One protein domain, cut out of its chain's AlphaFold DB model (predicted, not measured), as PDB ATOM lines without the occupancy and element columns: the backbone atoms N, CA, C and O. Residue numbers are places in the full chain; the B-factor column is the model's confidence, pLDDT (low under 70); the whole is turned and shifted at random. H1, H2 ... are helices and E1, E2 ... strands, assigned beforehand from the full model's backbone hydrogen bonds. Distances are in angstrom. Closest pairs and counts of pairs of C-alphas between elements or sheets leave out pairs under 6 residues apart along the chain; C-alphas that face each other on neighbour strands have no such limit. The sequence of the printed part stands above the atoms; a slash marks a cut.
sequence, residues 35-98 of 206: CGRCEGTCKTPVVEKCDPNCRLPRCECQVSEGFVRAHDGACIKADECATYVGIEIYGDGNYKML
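Overview. This is residues 35 to 98 of the 206 residues of an uncharacterized protein of Panagrellus redivivus (UniProt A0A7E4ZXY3). With little regular structure, this elongated domain strings hairpin E2 and E3 between a wide loop of residues 35 to 57, leading into E1, and hairpin E4 and E5 at the far end. The printed part has 64 residues, 21 in named elements E1, E2, E3, H1, E4, E5, class mixed. It is loose, radius of gyration of the C-alphas 13.4 A, spanning 40 by 25 by 16 A.

Arrangement. E2, residues 67 to 69, and E3, 75 to 77, form an antiparallel hairpin, as do E4, 87 to 89, and E5, 95 to 97; N 68 and O 76 are 2.8 A apart, N 96 and O 88 2.8 A, within hydrogen-bond range. E1, 58 to 61, pairs with no named strand. H1, 78 to 82, has 0 of 1 O i to N i+4 and 0 of 2 O i to N i+3 pairs in range.

Along the chain. E1 begins at C-alpha (-16.029, -47.447, -21.346); E5 ends at (1.393, -36.359, -5.105).

Size, cuts and confidence. The printed part has no cut; pLDDT is under 70 at residues 87 to 91, 93 and 95 to 98.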
ATOM      1  N   CYS A  35     -19.561 -53.650 -22.917       92.06
ATOM      2  CA  CYS A  35     -20.623 -53.772 -21.923       92.06
ATOM      3  C   CYS A  35     -19.987 -53.555 -20.551       92.06
ATOM      4  O   CYS A  35     -19.360 -54.470 -20.015       92.06
ATOM      5  N   GLY A  36     -20.099 -52.330 -20.032       91.69
ATOM      6  CA  GLY A  36     -19.512 -51.940 -18.754       91.69
ATOM      7  C   GLY A  36     -20.143 -52.675 -17.568       91.69
ATOM      8  O   GLY A  36     -21.351 -52.917 -17.571       91.69
ATOM      9  N   ARG A  37     -19.359 -52.992 -16.538       91.12
ATOM     10  CA  ARG A  37     -19.807 -53.619 -15.285       91.12
ATOM     11  C   ARG A  37     -19.524 -52.705 -14.091       91.12
ATOM     12  O   ARG A  37     -19.169 -51.538 -14.245       91.12
ATOM     13  N   CYS A  38     -19.781 -53.194 -12.880       91.94
ATOM     14  CA  CYS A  38     -19.429 -52.478 -11.658       91.94
ATOM     15  C   CYS A  38     -17.957 -52.694 -11.318       91.94
ATOM     16  O   CYS A  38     -17.460 -53.815 -11.377       91.94
ATOM     17  N   GLU A  39     -17.298 -51.621 -10.899       93.50
ATOM     18  CA  GLU A  39     -15.902 -51.631 -10.475       93.50
ATOM     19  C   GLU A  39     -15.819 -51.546  -8.950       93.50
ATOM     20  O   GLU A  39     -16.642 -50.884  -8.311       93.50
ATOM     21  N   GLY A  40     -14.811 -52.196  -8.375       92.94
ATOM     22  CA  GLY A  40     -14.439 -52.029  -6.978       92.94
ATOM     23  C   GLY A  40     -13.726 -50.700  -6.746       92.94
ATOM     24  O   GLY A  40     -13.168 -50.093  -7.662       92.94
ATOM     25  N   THR A  41     -13.711 -50.257  -5.495       94.38
ATOM     26  CA  THR A  41     -12.914 -49.108  -5.043       94.38
ATOM     27  C   THR A  41     -11.986 -49.535  -3.917       94.38
ATOM     28  O   THR A  41     -12.238 -50.545  -3.268       94.38
ATOM     29  N   CYS A  42     -10.965 -48.741  -3.597       93.38
ATOM     30  CA  CYS A  42     -10.119 -49.028  -2.431       93.38
ATOM     31  C   CYS A  42     -10.895 -49.154  -1.105       93.38
ATOM     32  O   CYS A  42     -10.447 -49.843  -0.194       93.38
ATOM     33  N   LYS A  43     -12.065 -48.511  -0.982       91.94
ATOM     34  CA  LYS A  43     -12.938 -48.639   0.201       91.94
ATOM     35  C   LYS A  43     -13.811 -49.893   0.154       91.94
ATOM     36  O   LYS A  43     -14.140 -50.456   1.192       91.94
ATOM     37  N   THR A  44     -14.201 -50.308  -1.046       91.81
ATOM     38  CA  THR A  44     -15.073 -51.461  -1.282       91.81
ATOM     39  C   THR A  44     -14.542 -52.236  -2.491       91.81
ATOM     40  O   THR A  44     -15.011 -52.008  -3.609       91.81
ATOM     41  N   PRO A  45     -13.538 -53.115  -2.295       89.19
ATOM     42  CA  PRO A  45     -12.873 -53.809  -3.401       89.19
ATOM     43  C   PRO A  45     -13.797 -54.786  -4.127       89.19
ATOM     44  O   PRO A  45     -13.700 -54.969  -5.337       89.19
ATOM     45  N   VAL A  46     -14.720 -55.394  -3.379       87.81
ATOM     46  CA  VAL A  46     -15.678 -56.373  -3.890       87.81
ATOM     47  C   VAL A  46     -17.065 -55.746  -3.912       87.81
ATOM     48  O   VAL A  46     -17.606 -55.369  -2.873       87.81
ATOM     49  N   VAL A  47     -17.656 -55.654  -5.102       86.44
ATOM     50  CA  VAL A  47     -19.034 -55.184  -5.279       86.44
ATOM     51  C   VAL A  47     -19.967 -56.392  -5.301       86.44
ATOM     52  O   VAL A  47     -20.104 -57.060  -6.320       86.44
ATOM     53  N   GLU A  48     -20.621 -56.675  -4.173       82.69
ATOM     54  CA  GLU A  48     -21.517 -57.837  -4.039       82.69
ATOM     55  C   GLU A  48     -22.804 -57.712  -4.866       82.69
ATOM     56  O   GLU A  48     -23.368 -58.707  -5.316       82.69
ATOM     57  N   LYS A  49     -23.286 -56.480  -5.063       86.25
ATOM     58  CA  LYS A  49     -24.529 -56.191  -5.784       86.25
ATOM     59  C   LYS A  49     -24.228 -55.318  -6.991       86.25
ATOM     60  O   LYS A  49     -24.185 -54.095  -6.884       86.25
ATOM     61  N   CYS A  50     -24.031 -55.963  -8.135       88.12
ATOM     62  CA  CYS A  50     -24.001 -55.293  -9.425       88.12
ATOM     63  C   CYS A  50     -25.257 -55.649 -10.219       88.12
ATOM     64  O   CYS A  50     -25.636 -56.819 -10.288       88.12
ATOM     65  N   ASP A  51     -25.902 -54.641 -10.799       88.56
ATOM     66  CA  ASP A  51     -27.005 -54.854 -11.733       88.56
ATOM     67  C   ASP A  51     -26.487 -55.637 -12.962       88.56
ATOM     68  O   ASP A  51     -25.404 -55.316 -13.462       88.56
ATOM     69  N   PRO A  52     -27.202 -56.672 -13.443       86.69
ATOM     70  CA  PRO A  52     -26.796 -57.437 -14.624       86.69
ATOM     71  C   PRO A  52     -26.842 -56.635 -15.934       86.69
ATOM     72  O   PRO A  52     -26.301 -57.090 -16.943       86.69
ATOM     73  N   ASN A  53     -27.496 -55.474 -15.952       92.81
ATOM     74  CA  ASN A  53     -27.587 -54.618 -17.122       92.81
ATOM     75  C   ASN A  53     -26.227 -54.001 -17.466       92.81
ATOM     76  O   ASN A  53     -25.520 -53.460 -16.613       92.81
ATOM     77  N   CYS A  54     -25.891 -54.033 -18.758       93.00
ATOM     78  CA  CYS A  54     -24.681 -53.407 -19.275       93.00
ATOM     79  C   CYS A  54     -24.687 -51.902 -19.012       93.00
ATOM     80  O   CYS A  54     -25.619 -51.189 -19.392       93.00
ATOM     81  N   ARG A  55     -23.586 -51.403 -18.454       90.44
ATOM     82  CA  ARG A  55     -23.260 -49.978 -18.511       90.44
ATOM     83  C   ARG A  55     -22.726 -49.629 -19.900       90.44
ATOM     84  O   ARG A  55     -22.341 -50.508 -20.676       90.44
ATOM     85  N   LEU A  56     -22.708 -48.332 -20.200       91.38
ATOM     86  CA  LEU A  56     -22.184 -47.798 -21.458       91.38
ATOM     87  C   LEU A  56     -20.752 -48.305 -21.738       91.38
ATOM     88  O   LEU A  56     -19.996 -48.506 -20.781       91.38
ATOM     89  N   PRO A  57     -20.368 -48.471 -23.021       91.56
ATOM     90  CA  PRO A  57     -18.993 -48.779 -23.403       91.56
ATOM     91  C   PRO A  57     -18.012 -47.777 -22.789       91.56
ATOM     92  O   PRO A  57     -18.196 -46.567 -22.931       91.56
ATOM     93  N   ARG A  58     -16.990 -48.273 -22.090       91.44
ATOM     94  CA  ARG A  58     -16.029 -47.447 -21.346       91.44
ATOM     95  C   ARG A  58     -14.735 -48.207 -21.073       91.44
ATOM     96  O   ARG A  58     -14.685 -49.426 -21.216       91.44
ATOM     97  N   CYS A  59     -13.712 -47.480 -20.642       92.94
ATOM     98  CA  CYS A  59     -12.550 -48.073 -19.994       92.94
ATOM     99  C   CYS A  59     -12.946 -48.550 -18.596       92.94
ATOM    100  O   CYS A  59     -13.510 -47.784 -17.812       92.94
ATOM    101  N   GLU A  60     -12.715 -49.829 -18.325       93.56
ATOM    102  CA  GLU A  60     -13.073 -50.470 -17.068       93.56
ATOM    103  C   GLU A  60     -11.839 -50.982 -16.335       93.56
ATOM    104  O   GLU A  60     -10.953 -51.603 -16.923       93.56
ATOM    105  N   CYS A  61     -11.818 -50.726 -15.032       94.69
ATOM    106  CA  CYS A  61     -10.851 -51.253 -14.092       94.69
ATOM    107  C   CYS A  61     -11.215 -52.700 -13.740       94.69
ATOM    108  O   CYS A  61     -12.273 -52.983 -13.168       94.69
ATOM    109  N   GLN A  62     -10.345 -53.633 -14.119       91.38
ATOM    110  CA  GLN A  62     -10.651 -55.061 -14.147       91.38
ATOM    111  C   GLN A  62     -10.639 -55.684 -12.741       91.38
ATOM    112  O   GLN A  62      -9.635 -56.227 -12.282       91.38
ATOM    113  N   VAL A  63     -11.794 -55.687 -12.067       89.50
ATOM    114  CA  VAL A  63     -11.955 -56.297 -10.728       89.50
ATOM    115  C   VAL A  63     -11.607 -57.787 -10.726       89.50
ATOM    116  O   VAL A  63     -11.047 -58.294  -9.755       89.50
ATOM    117  N   SER A  64     -11.874 -58.496 -11.829       87.06
ATOM    118  CA  SER A  64     -11.510 -59.912 -11.991       87.06
ATOM    119  C   SER A  64     -10.004 -60.172 -11.932       87.06
ATOM    120  O   SER A  64      -9.596 -61.303 -11.688       87.06
ATOM    121  N   GLU A  65      -9.192 -59.142 -12.163       90.06
ATOM    122  CA  GLU A  65      -7.729 -59.197 -12.134       90.06
ATOM    123  C   GLU A  65      -7.154 -58.598 -10.835       90.06
ATOM    124  O   GLU A  65      -5.941 -58.503 -10.678       90.06
ATOM    125  N   GLY A  66      -8.017 -58.239  -9.874       91.94
ATOM    126  CA  GLY A  66      -7.611 -57.695  -8.576       91.94
ATOM    127  C   GLY A  66      -7.379 -56.183  -8.565       91.94
ATOM    128  O   GLY A  66      -6.773 -55.675  -7.620       91.94
ATOM    129  N   PHE A  67      -7.857 -55.465  -9.585       95.25
ATOM    130  CA  PHE A  67      -7.768 -54.010  -9.636       95.25
ATOM    131  C   PHE A  67      -9.001 -53.319  -9.047       95.25
ATOM    132  O   PHE A  67     -10.122 -53.829  -9.092       95.25
ATOM    133  N   VAL A  68      -8.785 -52.124  -8.508       95.81
ATOM    134  CA  VAL A  68      -9.807 -51.262  -7.916       95.81
ATOM    135  C   VAL A  68      -9.533 -49.804  -8.264       95.81
ATOM    136  O   VAL A  68      -8.389 -49.402  -8.480       95.81
ATOM    137  N   ARG A  69     -10.589 -48.985  -8.283       94.69
ATOM    138  CA  ARG A  69     -10.438 -47.538  -8.439       94.69
ATOM    139  C   ARG A  69     -10.013 -46.876  -7.134       94.69
ATOM    140  O   ARG A  69     -10.653 -47.037  -6.085       94.69
ATOM    141  N   ALA A  70      -8.951 -46.092  -7.222       92.44
ATOM    142  CA  ALA A  70      -8.509 -45.200  -6.172       92.44
ATOM    143  C   ALA A  70      -9.398 -43.948  -6.075       92.44
ATOM    144  O   ALA A  70     -10.341 -43.746  -6.844       92.44
ATOM    145  N   HIS A  71      -9.111 -43.103  -5.085       87.75
ATOM    146  CA  HIS A  71      -9.898 -41.906  -4.782       87.75
ATOM    147  C   HIS A  71      -9.760 -40.788  -5.830       87.75
ATOM    148  O   HIS A  71     -10.636 -39.933  -5.907       87.75
ATOM    149  N   ASP A  72      -8.699 -40.812  -6.635       86.25
ATOM    150  CA  ASP A  72      -8.448 -39.906  -7.763       86.25
ATOM    151  C   ASP A  72      -8.888 -40.496  -9.118       86.25
ATOM    152  O   ASP A  72      -8.759 -39.850 -10.155       86.25
ATOM    153  N   GLY A  73      -9.453 -41.708  -9.109       88.69
ATOM    154  CA  GLY A  73      -9.972 -42.389 -10.291       88.69
ATOM    155  C   GLY A  73      -9.005 -43.366 -10.958       88.69
ATOM    156  O   GLY A  73      -9.458 -44.102 -11.837       88.69
ATOM    157  N   ALA A  74      -7.741 -43.441 -10.523       90.75
ATOM    158  CA  ALA A  74      -6.761 -44.370 -11.081       90.75
ATOM    159  C   ALA A  74      -7.138 -45.839 -10.829       90.75
ATOM    160  O   ALA A  74      -7.675 -46.180  -9.772       90.75
ATOM    161  N   CYS A  75      -6.828 -46.716 -11.785       94.06
ATOM    162  CA  CYS A  75      -6.989 -48.159 -11.639       94.06
ATOM    163  C   CYS A  75      -5.690 -48.783 -11.114       94.06
ATOM    164  O   CYS A  75      -4.674 -48.819 -11.808       94.06
ATOM    165  N   ILE A  76      -5.720 -49.256  -9.871       94.69
ATOM    166  CA  ILE A  76      -4.551 -49.791  -9.157       94.69
ATOM    167  C   ILE A  76      -4.864 -51.158  -8.576       94.69
ATOM    168  O   ILE A  76      -6.029 -51.558  -8.519       94.69
ATOM    169  N   LYS A  77      -3.849 -51.893  -8.128       94.75
ATOM    170  CA  LYS A  77      -4.115 -53.161  -7.450       94.75
ATOM    171  C   LYS A  77      -4.712 -52.924  -6.065       94.75
ATOM    172  O   LYS A  77      -4.399 -51.947  -5.387       94.75
ATOM    173  N   ALA A  78      -5.571 -53.837  -5.624       93.69
ATOM    174  CA  ALA A  78      -6.235 -53.718  -4.328       93.69
ATOM    175  C   ALA A  78      -5.260 -53.684  -3.131       93.69
ATOM    176  O   ALA A  78      -5.567 -53.061  -2.116       93.69
ATOM    177  N   ASP A  79      -4.094 -54.324  -3.240       93.62
ATOM    178  CA  ASP A  79      -3.036 -54.319  -2.222       93.62
ATOM    179  C   ASP A  79      -2.271 -52.986  -2.148       93.62
ATOM    180  O   ASP A  79      -1.769 -52.625  -1.085       93.62
ATOM    181  N   GLU A  80      -2.260 -52.203  -3.228       91.88
ATOM    182  CA  GLU A  80      -1.623 -50.881  -3.279       91.88
ATOM    183  C   GLU A  80      -2.460 -49.792  -2.592       91.88
ATOM    184  O   GLU A  80      -1.946 -48.719  -2.282       91.88
ATOM    185  N   CYS A  81      -3.735 -50.050  -2.283       91.06
ATOM    186  CA  CYS A  81      -4.646 -49.057  -1.707       91.06
ATOM    187  C   CYS A  81      -4.167 -48.436  -0.387       91.06
ATOM    188  O   CYS A  81      -4.488 -47.279  -0.115       91.06
ATOM    189  N   ALA A  82      -3.429 -49.179   0.444       89.12
ATOM    190  CA  ALA A  82      -2.944 -48.679   1.734       89.12
ATOM    191  C   ALA A  82      -1.833 -47.628   1.578       89.12
ATOM    192  O   ALA A  82      -1.746 -46.693   2.373       89.12
ATOM    193  N   THR A  83      -1.007 -47.783   0.546       87.69
ATOM    194  CA  THR A  83       0.133 -46.911   0.238       87.69
ATOM    195  C   THR A  83      -0.162 -45.954  -0.912       87.69
ATOM    196  O   THR A  83       0.688 -45.141  -1.258       87.69
ATOM    197  N   TYR A  84      -1.339 -46.046  -1.538       85.50
ATOM    198  CA  TYR A  84      -1.674 -45.234  -2.694       85.50
ATOM    199  C   TYR A  84      -1.945 -43.792  -2.298       85.50
ATOM    200  O   TYR A  84      -2.876 -43.483  -1.548       85.50
ATOM    201  N   VAL A  85      -1.131 -42.905  -2.852       78.19
ATOM    202  CA  VAL A  85      -1.100 -41.518  -2.424       78.19
ATOM    203  C   VAL A  85      -1.904 -40.574  -3.298       78.19
ATOM    204  O   VAL A  85      -2.249 -39.509  -2.810       78.19
ATOM    205  N   GLY A  86      -2.276 -40.992  -4.510       73.88
ATOM    206  CA  GLY A  86      -3.015 -40.193  -5.485       73.88
ATOM    207  C   GLY A  86      -2.196 -39.071  -6.127       73.88
ATOM    208  O   GLY A  86      -1.168 -38.637  -5.595       73.88
ATOM    209  N   ILE A  87      -2.657 -38.587  -7.279       69.88
ATOM    210  CA  ILE A  87      -2.080 -37.436  -7.990       69.88
ATOM    211  C   ILE A  87      -3.133 -36.344  -8.209       69.88
ATOM    212  O   ILE A  87      -4.116 -36.531  -8.917       69.88
ATOM    213  N   GLU A  88      -2.897 -35.166  -7.633       66.56
ATOM    214  CA  GLU A  88      -3.617 -33.937  -7.969       66.56
ATOM    215  C   GLU A  88      -2.959 -33.320  -9.207       66.56
ATOM    216  O   GLU A  88      -1.804 -32.894  -9.146       66.56
ATOM    217  N   ILE A  89      -3.667 -33.276 -10.340       64.94
ATOM    218  CA  ILE A  89      -3.186 -32.597 -11.550       64.94
ATOM    219  C   ILE A  89      -3.702 -31.156 -11.543       64.94
ATOM    220  O   ILE A  89      -4.909 -30.916 -11.583       64.94
ATOM    221  N   TYR A  90      -2.785 -30.192 -11.522       67.19
ATOM    222  CA  TYR A  90      -3.099 -28.783 -11.712       67.19
ATOM    223  C   TYR A  90      -3.219 -28.485 -13.218       67.19
ATOM    224  O   TYR A  90      -2.519 -29.059 -14.054       67.19
ATOM    225  N   GLY A  91      -4.149 -27.598 -13.596       57.81
ATOM    226  CA  GLY A  91      -4.480 -27.287 -15.000       57.81
ATOM    227  C   GLY A  91      -3.354 -26.637 -15.824       57.81
ATOM    228  O   GLY A  91      -3.562 -26.289 -16.982       57.81
ATOM    229  N   ASP A  92      -2.177 -26.467 -15.232       78.06
ATOM    230  CA  ASP A  92      -0.929 -25.999 -15.833       78.06
ATOM    231  C   ASP A  92      -0.013 -27.151 -16.297       78.06
ATOM    232  O   ASP A  92       1.063 -26.902 -16.841       78.06
ATOM    233  N   GLY A  93      -0.437 -28.408 -16.111       66.31
ATOM    234  CA  GLY A  93       0.341 -29.596 -16.460       66.31
ATOM    235  C   GLY A  93       1.316 -30.044 -15.370       66.31
ATOM    236  O   GLY A  93       2.085 -30.977 -15.604       66.31
ATOM    237  N   ASN A  94       1.283 -29.425 -14.186       71.06
ATOM    238  CA  ASN A  94       1.990 -29.927 -13.013       71.06
ATOM    239  C   ASN A  94       1.125 -30.941 -12.257       71.06
ATOM    240  O   ASN A  94      -0.098 -30.825 -12.198       71.06
ATOM    241  N   TYR A  95       1.767 -31.929 -11.637       65.81
ATOM    242  CA  TYR A  95       1.114 -32.867 -10.729       65.81
ATOM    243  C   TYR A  95       1.731 -32.752  -9.337       65.81
ATOM    244  O   TYR A  95       2.937 -32.553  -9.186       65.81
ATOM    245  N   LYS A  96       0.902 -32.898  -8.309       66.12
ATOM    246  CA  LYS A  96       1.337 -33.043  -6.924       66.12
ATOM    247  C   LYS A  96       0.869 -34.393  -6.416       66.12
ATOM    248  O   LYS A  96      -0.307 -34.726  -6.523       66.12
ATOM    249  N   MET A  97       1.790 -35.169  -5.851       61.59
ATOM    250  CA  MET A  97       1.393 -36.359  -5.105       61.59
ATOM    251  C   MET A  97       0.602 -35.907  -3.877       61.59
ATOM    252  O   MET A  97       1.062 -35.066  -3.102       61.59
ATOM    253  N   LEU A  98      -0.611 -36.431  -3.730       63.19
ATOM    254  CA  LEU A  98      -1.592 -35.999  -2.729       63.19
ATOM    255  C   LEU A  98      -1.168 -36.329  -1.280       63.19
ATOM    256  O   LEU A  98      -1.734 -35.816  -0.313       63.19
TER     257      LEU A  98